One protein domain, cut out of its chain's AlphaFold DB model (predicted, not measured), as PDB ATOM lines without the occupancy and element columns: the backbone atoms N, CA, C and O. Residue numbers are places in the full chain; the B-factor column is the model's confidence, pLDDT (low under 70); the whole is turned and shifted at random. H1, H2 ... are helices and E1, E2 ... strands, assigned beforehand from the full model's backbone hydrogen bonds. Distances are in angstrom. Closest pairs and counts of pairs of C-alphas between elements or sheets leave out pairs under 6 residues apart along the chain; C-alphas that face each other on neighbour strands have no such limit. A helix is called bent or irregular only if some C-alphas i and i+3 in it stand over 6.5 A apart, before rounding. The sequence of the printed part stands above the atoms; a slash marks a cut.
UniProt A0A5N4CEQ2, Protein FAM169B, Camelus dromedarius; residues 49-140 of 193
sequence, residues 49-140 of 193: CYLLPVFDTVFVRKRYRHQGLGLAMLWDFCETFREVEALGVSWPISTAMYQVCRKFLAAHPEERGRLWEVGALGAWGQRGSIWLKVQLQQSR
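AT A GLANCE: This is residues 49 to 140 of the 193 residues of the protein "Protein FAM169B" of Camelus dromedarius (UniProt A0A5N4CEQ2). A small three-stranded sheet lies near the middle, with H1 and H2 crossing steeply beside it and H4 leading away from the end of E3. The long opening stretch, residues 49 to 68, runs past E1, pairing there through residues 54 to 55, and folds back into H1 through a loop, residues 61 to 67, that sticks out. The 92 printed residues include, in order, H1 E1 H2 H3 E2 E3 H4, of mixed class; the mixed sheet has the order E1 E2 E3. The whole is compact, with a radius of gyration of the C-alphas of 12.7 A and spans of 37 by 32 by 23 A.

IN THESE COORDINATES: H1, residues 69 to 80, begins at C-alpha 69 (-22.620, 37.506, 267.321) and is 16.2 A long. E1 is residues 87 to 90; H2, residues 95 to 107, is 18.8 A long. H3, residues 109 to 113, is irregular, but only just: C-alphas 110 and 113 are 6.9 A apart. E2 is residues 115 to 118 and E3 127 to 129. H4, residues 130 to 139, is 14.6 A long and ends at C-alpha 139 (2.929, 31.580, 274.856).

HOW THE PARTS SIT: E1 and E2 are parallel, with N 89 and O 116 2.7 A apart, within hydrogen-bond range. They form a strand-helix-strand unit, two parallel neighbour strands joined through H2 and H3, with a right-handed crossover. E2 and E3 are an antiparallel hairpin, with N 117 and O 128 at 2.8 A. H1 only just is on the sheet, with 5 pairs of C-alphas within 10 A, and only grazes it with residues 74 to 78. With residues 70 to 75 alone H1 touches H2 at a steep tilt of 57 degrees, the same way; their closest C-alphas, of Leu 71 and Val 100, are 5.7 A apart. H4 touches H2, about perpendicular at 84 degrees, closest at the C-alphas of Arg 102 and Val 134, 6.2 A. H3 and H4 only just touch, with 3 pairs of C-alphas within 8 A, the closest those of Arg 112 and Trp 131 at 5.7 A. H1 and H4 are apart. Every O i to N i+4 pair is within hydrogen-bond range in H1, H2 and H4; H3 has 0 of 1, and 1 of 2 O i to N i+3 pairs.

THE WHOLE: The two farthest C-alphas, of Arg 63 and Gly 125, are 38.7 A apart. The printed part has no cut, and no link between named elements is long. Mean pLDDT of the printed part is 86.1; residues 49 to 50, 120 to 125 and 139 to 140 are under 70.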
ATOM      1  N   CYS A  49     -26.710  13.349 279.615       58.84
ATOM      2  CA  CYS A  49     -27.049  14.754 279.840       58.84
ATOM      3  C   CYS A  49     -25.896  15.413 280.637       58.84
ATOM      4  O   CYS A  49     -25.422  14.855 281.631       58.84
ATOM      5  N   TYR A  50     -25.408  16.584 280.209       68.38
ATOM      6  CA  TYR A  50     -24.322  17.286 280.908       68.38
ATOM      7  C   TYR A  50     -24.713  17.653 282.353       68.38
ATOM      8  O   TYR A  50     -25.830  18.093 282.619       68.38
ATOM      9  N   LEU A  51     -23.764  17.530 283.287       76.56
ATOM     10  CA  LEU A  51     -23.948  17.866 284.711       76.56
ATOM     11  C   LEU A  51     -23.912  19.377 285.014       76.56
ATOM     12  O   LEU A  51     -24.030  19.781 286.167       76.56
ATOM     13  N   LEU A  52     -23.688  20.209 284.000       83.25
ATOM     14  CA  LEU A  52     -23.611  21.666 284.085       83.25
ATOM     15  C   LEU A  52     -24.177  22.286 282.800       83.25
ATOM     16  O   LEU A  52     -24.205  21.592 281.779       83.25
ATOM     17  N   PRO A  53     -24.583  23.569 282.809       87.12
ATOM     18  CA  PRO A  53     -24.941  24.273 281.586       87.12
ATOM     19  C   PRO A  53     -23.769  24.252 280.605       87.12
ATOM     20  O   PRO A  53     -22.655  24.645 280.959       87.12
ATOM     21  N   VAL A  54     -24.017  23.805 279.375       87.88
ATOM     22  CA  VAL A  54     -23.008  23.774 278.309       87.88
ATOM     23  C   VAL A  54     -23.441  24.669 277.162       87.88
ATOM     24  O   VAL A  54     -24.537  24.528 276.630       87.88
ATOM     25  N   PHE A  55     -22.554  25.576 276.769       89.75
ATOM     26  CA  PHE A  55     -22.617  26.301 275.516       89.75
ATOM     27  C   PHE A  55     -22.144  25.373 274.395       89.75
ATOM     28  O   PHE A  55     -20.941  25.194 274.178       89.75
ATOM     29  N   ASP A  56     -23.098  24.722 273.733       86.31
ATOM     30  CA  ASP A  56     -22.812  23.796 272.641       86.31
ATOM     31  C   ASP A  56     -22.652  24.525 271.288       86.31
ATOM     32  O   ASP A  56     -22.632  25.756 271.193       86.31
ATOM     33  N   THR A  57     -22.499  23.753 270.218       77.81
ATOM     34  CA  THR A  57     -22.223  24.194 268.856       77.81
ATOM     35  C   THR A  57     -23.177  25.298 268.397       77.81
ATOM     36  O   THR A  57     -24.382  25.100 268.247       77.81
ATOM     37  N   VAL A  58     -22.606  26.460 268.067       82.44
ATOM     38  CA  VAL A  58     -23.318  27.583 267.448       82.44
ATOM     39  C   VAL A  58     -22.812  27.831 266.033       82.44
ATOM     40  O   VAL A  58     -21.608  27.922 265.778       82.44
ATOM     41  N   PHE A  59     -23.738  27.990 265.088       85.69
ATOM     42  CA  PHE A  59     -23.414  28.281 263.695       85.69
ATOM     43  C   PHE A  59     -23.950  29.646 263.268       85.69
ATOM     44  O   PHE A  59     -25.155  29.883 263.209       85.69
ATOM     45  N   VAL A  60     -23.039  30.539 262.876       86.25
ATOM     46  CA  VAL A  60     -23.392  31.841 262.299       86.25
ATOM     47  C   VAL A  60     -23.328  31.762 260.775       86.25
ATOM     48  O   VAL A  60     -22.280  31.456 260.188       86.25
ATOM     49  N   ARG A  61     -24.447  32.079 260.108       89.62
ATOM     50  CA  ARG A  61     -24.526  32.152 258.635       89.62
ATOM     51  C   ARG A  61     -23.481  33.131 258.103       89.62
ATOM     52  O   ARG A  61     -23.301  34.201 258.672       89.62
ATOM     53  N   LYS A  62     -22.854  32.813 256.961       90.75
ATOM     54  CA  LYS A  62     -21.741  33.593 256.375       90.75
ATOM     55  C   LYS A  62     -22.000  35.106 256.331       90.75
ATOM     56  O   LYS A  62     -21.135  35.872 256.731       90.75
ATOM     57  N   ARG A  63     -23.209  35.521 255.934       93.62
ATOM     58  CA  ARG A  63     -23.622  36.936 255.842       93.62
ATOM     59  C   ARG A  63     -23.652  37.704 257.175       93.62
ATOM     60  O   ARG A  63     -23.728  38.922 257.154       93.62
ATOM     61  N   TYR A  64     -23.631  36.998 258.304       89.31
ATOM     62  CA  TYR A  64     -23.678  37.566 259.654       89.31
ATOM     63  C   TYR A  64     -22.401  37.302 260.464       89.31
ATOM     64  O   TYR A  64     -22.329  37.623 261.649       89.31
ATOM     65  N   ARG A  65     -21.377  36.692 259.853       87.88
ATOM     66  CA  ARG A  65     -20.078  36.510 260.513       87.88
ATOM     67  C   ARG A  65     -19.384  37.860 260.675       87.88
ATOM     68  O   ARG A  65     -19.704  38.816 259.978       87.88
ATOM     69  N   HIS A  66     -18.431  37.919 261.600       87.06
ATOM     70  CA  HIS A  66     -17.646  39.123 261.911       87.06
ATOM     71  C   HIS A  66     -18.449  40.301 262.500       87.06
ATOM     72  O   HIS A  66     -17.897  41.378 262.665       87.06
ATOM     73  N   GLN A  67     -19.709  40.089 262.898       91.00
ATOM     74  CA  GLN A  67     -20.549  41.095 263.573       91.00
ATOM     75  C   GLN A  67     -20.548  40.962 265.107       91.00
ATOM     76  O   GLN A  67     -21.392  41.534 265.781       91.00
ATOM     77  N   GLY A  68     -19.658  40.144 265.677       90.81
ATOM     78  CA  GLY A  68     -19.603  39.927 267.129       90.81
ATOM     79  C   GLY A  68     -20.685  39.000 267.697       90.81
ATOM     80  O   GLY A  68     -20.700  38.777 268.901       90.81
ATOM     81  N   LEU A  69     -21.530  38.384 266.861       91.50
ATOM     82  CA  LEU A  69     -22.620  37.506 267.321       91.50
ATOM     83  C   LEU A  69     -22.153  36.355 268.222       91.50
ATOM     84  O   LEU A  69     -22.828  36.031 269.186       91.50
ATOM     85  N   GLY A  70     -20.995  35.751 267.936       91.19
ATOM     86  CA  GLY A  70     -20.440  34.696 268.792       91.19
ATOM     87  C   GLY A  70     -20.130  35.187 270.206       91.19
ATOM     88  O   GLY A  70     -20.403  34.481 271.167       91.19
ATOM     89  N   LEU A  71     -19.610  36.411 270.322       92.38
ATOM     90  CA  LEU A  71     -19.301  37.029 271.608       92.38
ATOM     91  C   LEU A  71     -20.581  37.397 272.362       92.38
ATOM     92  O   LEU A  71     -20.674  37.112 273.546       92.38
ATOM     93  N   ALA A  72     -21.571  37.958 271.661       92.75
ATOM     94  CA  ALA A  72     -22.873  38.277 272.243       92.75
ATOM     95  C   ALA A  72     -23.596  37.020 272.757       92.75
ATOM     96  O   ALA A  72     -24.086  37.014 273.875       92.75
ATOM     97  N   MET A  73     -23.590  35.924 271.990       92.81
ATOM     98  CA  MET A  73     -24.187  34.659 272.436       92.81
ATOM     99  C   MET A  73     -23.475  34.072 273.662       92.81
ATOM    100  O   MET A  73     -24.138  33.541 274.549       92.81
ATOM    101  N   LEU A  74     -22.140  34.157 273.718       92.62
ATOM    102  CA  LEU A  74     -21.371  33.691 274.873       92.62
ATOM    103  C   LEU A  74     -21.633  34.561 276.112       92.62
ATOM    104  O   LEU A  74     -21.788  34.029 277.209       92.62
ATOM    105  N   TRP A  75     -21.723  35.878 275.923       92.25
ATOM    106  CA  TRP A  75     -22.092  36.831 276.968       92.25
ATOM    107  C   TRP A  75     -23.476  36.526 277.540       92.25
ATOM    108  O   TRP A  75     -23.604  36.297 278.740       92.25
ATOM    109  N   ASP A  76     -24.485  36.412 276.675       92.69
ATOM    110  CA  ASP A  76     -25.854  36.091 277.081       92.69
ATOM    111  C   ASP A  76     -25.923  34.768 277.851       92.69
ATOM    112  O   ASP A  76     -26.697  34.638 278.798       92.69
ATOM    113  N   PHE A  77     -25.117  33.776 277.469       91.31
ATOM    114  CA  PHE A  77     -25.034  32.503 278.177       91.31
ATOM    115  C   PHE A  77     -24.457  32.657 279.591       91.31
ATOM    116  O   PHE A  77     -25.046  32.144 280.541       91.31
ATOM    117  N   CYS A  78     -23.353  33.390 279.751       90.62
ATOM    118  CA  CYS A  78     -22.738  33.603 281.065       90.62
ATOM    119  C   CYS A  78     -23.654  34.405 282.001       90.62
ATOM    120  O   CYS A  78     -23.755  34.073 283.183       90.62
ATOM    121  N   GLU A  79     -24.372  35.391 281.456       90.94
ATOM    122  CA  GLU A  79     -25.366  36.177 282.192       90.94
ATOM    123  C   GLU A  79     -26.592  35.346 282.581       90.94
ATOM    124  O   GLU A  79     -27.073  35.442 283.709       90.94
ATOM    125  N   THR A  80     -27.073  34.475 281.686       89.12
ATOM    126  CA  THR A  80     -28.216  33.586 281.972       89.12
ATOM    127  C   THR A  80     -27.927  32.667 283.160       89.12
ATOM    128  O   THR A  80     -28.824  32.370 283.944       89.12
ATOM    129  N   PHE A  81     -26.676  32.230 283.314       88.25
ATOM    130  CA  PHE A  81     -26.257  31.298 284.359       88.25
ATOM    131  C   PHE A  81     -25.281  31.934 285.351       88.25
ATOM    132  O   PHE A  81     -24.362  31.265 285.813       88.25
ATOM    133  N   ARG A  82     -25.454  33.217 285.693       87.75
ATOM    134  CA  ARG A  82     -24.529  33.967 286.565       87.75
ATOM    135  C   ARG A  82     -24.305  33.334 287.945       87.75
ATOM    136  O   ARG A  82     -23.224  33.460 288.508       87.75
ATOM    137  N   GLU A  83     -25.305  32.635 288.466       86.06
ATOM    138  CA  GLU A  83     -25.261  31.967 289.775       86.06
ATOM    139  C   GLU A  83     -24.508  30.627 289.747       86.06
ATOM    140  O   GLU A  83     -24.164  30.083 290.792       86.06
ATOM    141  N   VAL A  84     -24.236  30.078 288.558       86.69
ATOM    142  CA  VAL A  84     -23.574  28.781 288.405       86.69
ATOM    143  C   VAL A  84     -22.059  28.974 288.368       86.69
ATOM    144  O   VAL A  84     -21.527  29.667 287.499       86.69
ATOM    145  N   GLU A  85     -21.341  28.325 289.285       87.25
ATOM    146  CA  GLU A  85     -19.879  28.451 289.394       87.25
ATOM    147  C   GLU A  85     -19.123  27.836 288.211       87.25
ATOM    148  O   GLU A  85     -18.053  28.317 287.843       87.25
ATOM    149  N   ALA A  86     -19.670  26.782 287.600       88.50
ATOM    150  CA  ALA A  86     -19.044  26.082 286.485       88.50
ATOM    151  C   ALA A  86     -19.957  26.066 285.256       88.50
ATOM    152  O   ALA A  86     -21.021  25.447 285.260       88.50
ATOM    153  N   LEU A  87     -19.485  26.698 284.188       90.75
ATOM    154  CA  LEU A  87     -20.087  26.725 282.862       90.75
ATOM    155  C   LEU A  87     -19.238  25.915 281.884       90.75
ATOM    156  O   LEU A  87     -18.009  25.935 281.942       90.75
ATOM    157  N   GLY A  88     -19.894  25.198 280.978       90.69
ATOM    158  CA  GLY A  88     -19.239  24.358 279.985       90.69
ATOM    159  C   GLY A  88     -19.264  24.951 278.580       90.69
ATOM    160  O   GLY A  88     -20.205  25.639 278.205       90.69
ATOM    161  N   VAL A  89     -18.265  24.613 277.773       90.50
ATOM    162  CA  VAL A  89     -18.258  24.722 276.310       90.50
ATOM    163  C   VAL A  89     -17.946  23.335 275.765       90.50
ATOM    164  O   VAL A  89     -17.019  22.683 276.253       90.50
ATOM    165  N   SER A  90     -18.719  22.856 274.793       87.69
ATOM    166  CA  SER A  90     -18.565  21.484 274.304       87.69
ATOM    167  C   SER A  90     -17.208  21.256 273.627       87.69
ATOM    168  O   SER A  90     -16.706  22.081 272.859       87.69
ATOM    169  N   TRP A  91     -16.588  20.117 273.940       84.50
ATOM    170  CA  TRP A  91     -15.415  19.620 273.227       84.50
ATOM    171  C   TRP A  91     -15.850  18.856 271.963       84.50
ATOM    172  O   TRP A  91     -16.785  18.056 272.047       84.50
ATOM    173  N   PRO A  92     -15.158  19.007 270.818       86.00
ATOM    174  CA  PRO A  92     -13.995  19.865 270.586       86.00
ATOM    175  C   PRO A  92     -14.372  21.329 270.311       86.00
ATOM    176  O   PRO A  92     -15.237  21.626 269.485       86.00
ATOM    177  N   ILE A  93     -13.650  22.268 270.931       88.44
ATOM    178  CA  ILE A  93     -13.856  23.699 270.680       88.44
ATOM    179  C   ILE A  93     -13.272  24.081 269.316       88.44
ATOM    180  O   ILE A  93     -12.075  23.941 269.064       88.44
ATOM    181  N   SER A  94     -14.112  24.636 268.439       87.81
ATOM    182  CA  SER A  94     -13.658  25.160 267.146       87.81
ATOM    183  C   SER A  94     -12.684  26.337 267.303       87.81
ATOM    184  O   SER A  94     -12.848  27.182 268.185       87.81
ATOM    185  N   THR A  95     -11.726  26.479 266.382       89.50
ATOM    186  CA  THR A  95     -10.763  27.598 266.374       89.50
ATOM    187  C   THR A  95     -11.446  28.968 266.426       89.50
ATOM    188  O   THR A  95     -10.990  29.871 267.125       89.50
ATOM    189  N   ALA A  96     -12.571  29.129 265.722       89.00
ATOM    190  CA  ALA A  96     -13.339  30.373 265.729       89.00
ATOM    191  C   ALA A  96     -13.945  30.669 267.109       89.00
ATOM    192  O   ALA A  96     -13.861  31.803 267.580       89.00
ATOM    193  N   MET A  97     -14.515  29.660 267.775       90.75
ATOM    194  CA  MET A  97     -15.032  29.810 269.137       90.75
ATOM    195  C   MET A  97     -13.910  30.139 270.114       90.75
ATOM    196  O   MET A  97     -14.044  31.014 270.958       90.75
ATOM    197  N   TYR A  98     -12.751  29.521 269.930       91.12
ATOM    198  CA  TYR A  98     -11.590  29.781 270.758       91.12
ATOM    199  C   TYR A  98     -11.114  31.241 270.690       91.12
ATOM    200  O   TYR A  98     -10.781  31.850 271.707       91.12
ATOM    201  N   GLN A  99     -11.151  31.849 269.500       91.50
ATOM    202  CA  GLN A  99     -10.879  33.281 269.332       91.50
ATOM    203  C   GLN A  99     -11.914  34.160 270.047       91.50
ATOM    204  O   GLN A  99     -11.553  35.219 270.566       91.50
ATOM    205  N   VAL A 100     -13.184  33.739 270.078       92.31
ATOM    206  CA  VAL A 100     -14.250  34.420 270.826       92.31
ATOM    207  C   VAL A 100     -13.996  34.304 272.329       92.31
ATOM    208  O   VAL A 100     -13.919  35.340 272.987       92.31
ATOM    209  N   CYS A 101     -13.768  33.095 272.850       92.62
ATOM    210  CA  CYS A 101     -13.442  32.859 274.259       92.62
ATOM    211  C   CYS A 101     -12.220  33.671 274.695       92.62
ATOM    212  O   CYS A 101     -12.235  34.290 275.751       92.62
ATOM    213  N   ARG A 102     -11.179  33.748 273.859       92.50
ATOM    214  CA  ARG A 102      -9.992  34.567 274.140       92.50
ATOM    215  C   ARG A 102     -10.335  36.046 274.322       92.50
ATOM    216  O   ARG A 102      -9.859  36.657 275.272       92.50
ATOM    217  N   LYS A 103     -11.144  36.625 273.428       93.38
ATOM    218  CA  LYS A 103     -11.574  38.032 273.527       93.38
ATOM    219  C   LYS A 103     -12.463  38.262 274.749       93.38
ATOM    220  O   LYS A 103     -12.267  39.238 275.461       93.38
ATOM    221  N   PHE A 104     -13.392  37.345 274.996       93.94
ATOM    222  CA  PHE A 104     -14.304  37.385 276.131       93.94
ATOM    223  C   PHE A 104     -13.553  37.353 277.466       93.94
ATOM    224  O   PHE A 104     -13.675  38.268 278.267       93.94
ATOM    225  N   LEU A 105     -12.689  36.358 277.665       93.19
ATOM    226  CA  LEU A 105     -11.925  36.168 278.902       93.19
ATOM    227  C   LEU A 105     -10.854  37.248 279.126       93.19
ATOM    228  O   LEU A 105     -10.419  37.480 280.257       93.19
ATOM    229  N   ALA A 106     -10.406  37.913 278.058       91.25
ATOM    230  CA  ALA A 106      -9.557  39.091 278.180       91.25
ATOM    231  C   ALA A 106     -10.330  40.281 278.775       91.25
ATOM    232  O   ALA A 106      -9.785  40.963 279.639       91.25
ATOM    233  N   ALA A 107     -11.582  40.489 278.353       92.94
ATOM    234  CA  ALA A 107     -12.449  41.562 278.841       92.94
ATOM    235  C   ALA A 107     -13.085  41.266 280.215       92.94
ATOM    236  O   ALA A 107     -13.308  42.196 280.981       92.94
ATOM    237  N   HIS A 108     -13.321  39.988 280.528       91.81
ATOM    238  CA  HIS A 108     -14.071  39.528 281.701       91.81
ATOM    239  C   HIS A 108     -13.226  38.586 282.564       91.81
ATOM    240  O   HIS A 108     -13.305  37.358 282.417       91.81
ATOM    241  N   PRO A 109     -12.342  39.122 283.428       89.38
ATOM    242  CA  PRO A 109     -11.512  38.305 284.307       89.38
ATOM    243  C   PRO A 109     -12.318  37.432 285.280       89.38
ATOM    244  O   PRO A 109     -11.849  36.352 285.636       89.38
ATOM    245  N   GLU A 110     -13.519  37.861 285.659       90.31
ATOM    246  CA  GLU A 110     -14.463  37.145 286.521       90.31
ATOM    247  C   GLU A 110     -14.899  35.791 285.942       90.31
ATOM    248  O   GLU A 110     -15.078  34.822 286.679       90.31
ATOM    249  N   GLU A 111     -14.961  35.672 284.616       90.50
ATOM    250  CA  GLU A 111     -15.407  34.452 283.936       90.50
ATOM    251  C   GLU A 111     -14.286  33.422 283.721       90.50
ATOM    252  O   GLU A 111     -14.542  32.271 283.358       90.50
ATOM    253  N   ARG A 112     -13.022  33.790 283.978       91.62
ATOM    254  CA  ARG A 112     -11.851  32.915 283.742       91.62
ATOM    255  C   ARG A 112     -11.871  31.634 284.568       91.62
ATOM    256  O   ARG A 112     -11.385  30.611 284.091       91.62
ATOM    257  N   GLY A 113     -12.413  31.697 285.784       89.50
ATOM    258  CA  GLY A 113     -12.583  30.536 286.665       89.50
ATOM    259  C   GLY A 113     -13.865  29.742 286.404       89.50
ATOM    260  O   GLY A 113     -13.985  28.609 286.864       89.50
ATOM    261  N   ARG A 114     -14.810  30.324 285.656       91.38
ATOM    262  CA  ARG A 114     -16.146  29.762 285.440       91.38
ATOM    263  C   ARG A 114     -16.252  28.965 284.149       91.38
ATOM    264  O   ARG A 114     -17.037  28.028 284.094       91.38
ATOM    265  N   LEU A 115     -15.473  29.306 283.122       92.31
ATOM    266  CA  LEU A 115     -15.556  28.694 281.792       92.31
ATOM    267  C   LEU A 115     -14.629  27.480 281.614       92.31
ATOM    268  O   LEU A 115     -13.398  27.592 281.571       92.31
ATOM    269  N   TRP A 116     -15.252  26.321 281.404       91.69
ATOM    270  CA  TRP A 116     -14.603  25.027 281.224       91.69
ATOM    271  C   TRP A 116     -14.945  24.424 279.867       91.69
ATOM    272  O   TRP A 116     -16.059  24.531 279.378       91.69
ATOM    273  N   GLU A 117     -13.991  23.744 279.257       90.62
ATOM    274  CA  GLU A 117     -14.221  22.860 278.124       90.62
ATOM    275  C   GLU A 117     -14.661  21.498 278.645       90.62
ATOM    276  O   GLU A 117     -14.063  20.987 279.590       90.62
ATOM    277  N   VAL A 118     -15.699  20.921 278.047       87.50
ATOM    278  CA  VAL A 118     -16.409  19.777 278.614       87.50
ATOM    279  C   VAL A 118     -16.622  18.678 277.571       87.50
ATOM    280  O   VAL A 118     -17.246  18.901 276.533       87.50
ATOM    281  N   GLY A 119     -16.133  17.471 277.875       76.88
ATOM    282  CA  GLY A 119     -16.469  16.238 277.147       76.88
ATOM    283  C   GLY A 119     -17.847  15.678 277.529       76.88
ATOM    284  O   GLY A 119     -18.417  16.088 278.536       76.88
ATOM    285  N   ALA A 120     -18.367  14.734 276.731       64.38
ATOM    286  CA  ALA A 120     -19.755  14.232 276.692       64.38
ATOM    287  C   ALA A 120     -20.465  13.899 278.030       64.38
ATOM    288  O   ALA A 120     -21.676  13.722 278.023       64.38
ATOM    289  N   LEU A 121     -19.766  13.823 279.168       63.19
ATOM    290  CA  LEU A 121     -20.361  13.535 280.480       63.19
ATOM    291  C   LEU A 121     -20.251  14.672 281.504       63.19
ATOM    292  O   LEU A 121     -20.798  14.556 282.596       63.19
ATOM    293  N   GLY A 122     -19.561  15.782 281.220       60.19
ATOM    294  CA  GLY A 122     -19.541  16.902 282.173       60.19
ATOM    295  C   GLY A 122     -18.792  16.660 283.484       60.19
ATOM    296  O   GLY A 122     -18.784  17.553 284.335       60.19
ATOM    297  N   ALA A 123     -18.180  15.490 283.676       64.00
ATOM    298  CA  ALA A 123     -17.526  15.105 284.922       64.00
ATOM    299  C   ALA A 123     -16.273  15.955 285.192       64.00
ATOM    300  O   ALA A 123     -15.588  16.355 284.256       64.00
ATOM    301  N   TRP A 124     -15.945  16.205 286.465       62.97
ATOM    302  CA  TRP A 124     -14.842  17.094 286.877       62.97
ATOM    303  C   TRP A 124     -13.487  16.734 286.237       62.97
ATOM    304  O   TRP A 124     -12.760  17.618 285.801       62.97
ATOM    305  N   GLY A 125     -13.189  15.437 286.084       62.81
ATOM    306  CA  GLY A 125     -11.964  14.946 285.429       62.81
ATOM    307  C   GLY A 125     -11.934  15.090 283.900       62.81
ATOM    308  O   GLY A 125     -10.914  14.809 283.282       62.81
ATOM    309  N   GLN A 126     -13.036  15.520 283.283       70.75
ATOM    310  CA  GLN A 126     -13.158  15.764 281.842       70.75
ATOM    311  C   GLN A 126     -13.285  17.259 281.516       70.75
ATOM    312  O   GLN A 126     -13.664  17.616 280.397       70.75
ATOM    313  N   ARG A 127     -13.010  18.131 282.499       84.38
ATOM    314  CA  ARG A 127     -13.063  19.585 282.351       84.38
ATOM    315  C   ARG A 127     -11.664  20.149 282.143       84.38
ATOM    316  O   ARG A 127     -10.771  19.918 282.952       84.38
ATOM    317  N   GLY A 128     -11.480  20.928 281.084       87.06
ATOM    318  CA  GLY A 128     -10.264  21.712 280.855       87.06
ATOM    319  C   GLY A 128     -10.545  23.200 281.026       87.06
ATOM    320  O   GLY A 128     -11.508  23.700 280.456       87.06
ATOM    321  N   SER A 129      -9.730  23.945 281.780       90.25
ATOM    322  CA  SER A 129      -9.910  25.404 281.848       90.25
ATOM    323  C   SER A 129      -9.631  26.024 280.479       90.25
ATOM    324  O   SER A 129      -8.517  25.920 279.952       90.25
ATOM    325  N   ILE A 130     -10.630  26.703 279.910       92.00
ATOM    326  CA  ILE A 130     -10.487  27.365 278.607       92.00
ATOM    327  C   ILE A 130      -9.434  28.468 278.707       92.00
ATOM    328  O   ILE A 130      -8.603  28.608 277.811       92.00
ATOM    329  N   TRP A 131      -9.416  29.211 279.815       92.19
ATOM    330  CA  TRP A 131      -8.449  30.281 280.039       92.19
ATOM    331  C   TRP A 131      -7.002  29.778 280.054       92.19
ATOM    332  O   TRP A 131      -6.160  30.335 279.349       92.19
ATOM    333  N   LEU A 132      -6.714  28.692 280.780       90.38
ATOM    334  CA  LEU A 132      -5.362  28.121 280.819       90.38
ATOM    335  C   LEU A 132      -4.908  27.670 279.429       90.38
ATOM    336  O   LEU A 132      -3.788  27.962 279.007       90.38
ATOM    337  N   LYS A 133      -5.794  27.012 278.675       89.06
ATOM    338  CA  LYS A 133      -5.477  26.626 277.301       89.06
ATOM    339  C   LYS A 133      -5.258  27.867 276.415       89.06
ATOM    340  O   LYS A 133      -4.428  27.831 275.506       89.06
ATOM    341  N   VAL A 134      -6.009  28.959 276.618       89.06
ATOM    342  CA  VAL A 134      -5.850  30.224 275.872       89.06
ATOM    343  C   VAL A 134      -4.483  30.843 276.146       89.06
ATOM    344  O   VAL A 134      -3.807  31.248 275.203       89.06
ATOM    345  N   GLN A 135      -4.053  30.876 277.407       87.88
ATOM    346  CA  GLN A 135      -2.731  31.373 277.793       87.88
ATOM    347  C   GLN A 135      -1.607  30.526 277.189       87.88
ATOM    348  O   GLN A 135      -0.648  31.072 276.643       87.88
ATOM    349  N   LEU A 136      -1.747  29.197 277.203       86.88
ATOM    350  CA  LEU A 136      -0.761  28.303 276.598       86.88
ATOM    351  C   LEU A 136      -0.605  28.558 275.092       86.88
ATOM    352  O   LEU A 136       0.513  28.568 274.588       86.88
ATOM    353  N   GLN A 137      -1.702  28.810 274.371       81.06
ATOM    354  CA  GLN A 137      -1.625  29.176 272.954       81.06
ATOM    355  C   GLN A 137      -0.931  30.525 272.730       81.06
ATOM    356  O   GLN A 137      -0.155  30.640 271.793       81.06
ATOM    357  N   GLN A 138      -1.142  31.514 273.604       74.50
ATOM    358  CA  GLN A 138      -0.458  32.811 273.503       74.50
ATOM    359  C   GLN A 138       1.054  32.689 273.715       74.50
ATOM    360  O   GLN A 138       1.821  33.329 273.011       74.50
ATOM    361  N   SER A 139       1.495  31.829 274.639       67.25
ATOM    362  CA  SER A 139       2.929  31.580 274.856       67.25
ATOM    363  C   SER A 139       3.624  30.875 273.684       67.25
ATOM    364  O   SER A 139       4.848  30.884 273.596       67.25
ATOM    365  N   ARG A 140       2.845  30.258 272.788       67.50
ATOM    366  CA  ARG A 140       3.334  29.537 271.607       67.50
ATOM    367  C   ARG A 140       3.333  30.385 270.332       67.50
ATOM    368  O   ARG A 140       3.791  29.880 269.315       67.50
TER     369      ARG A 140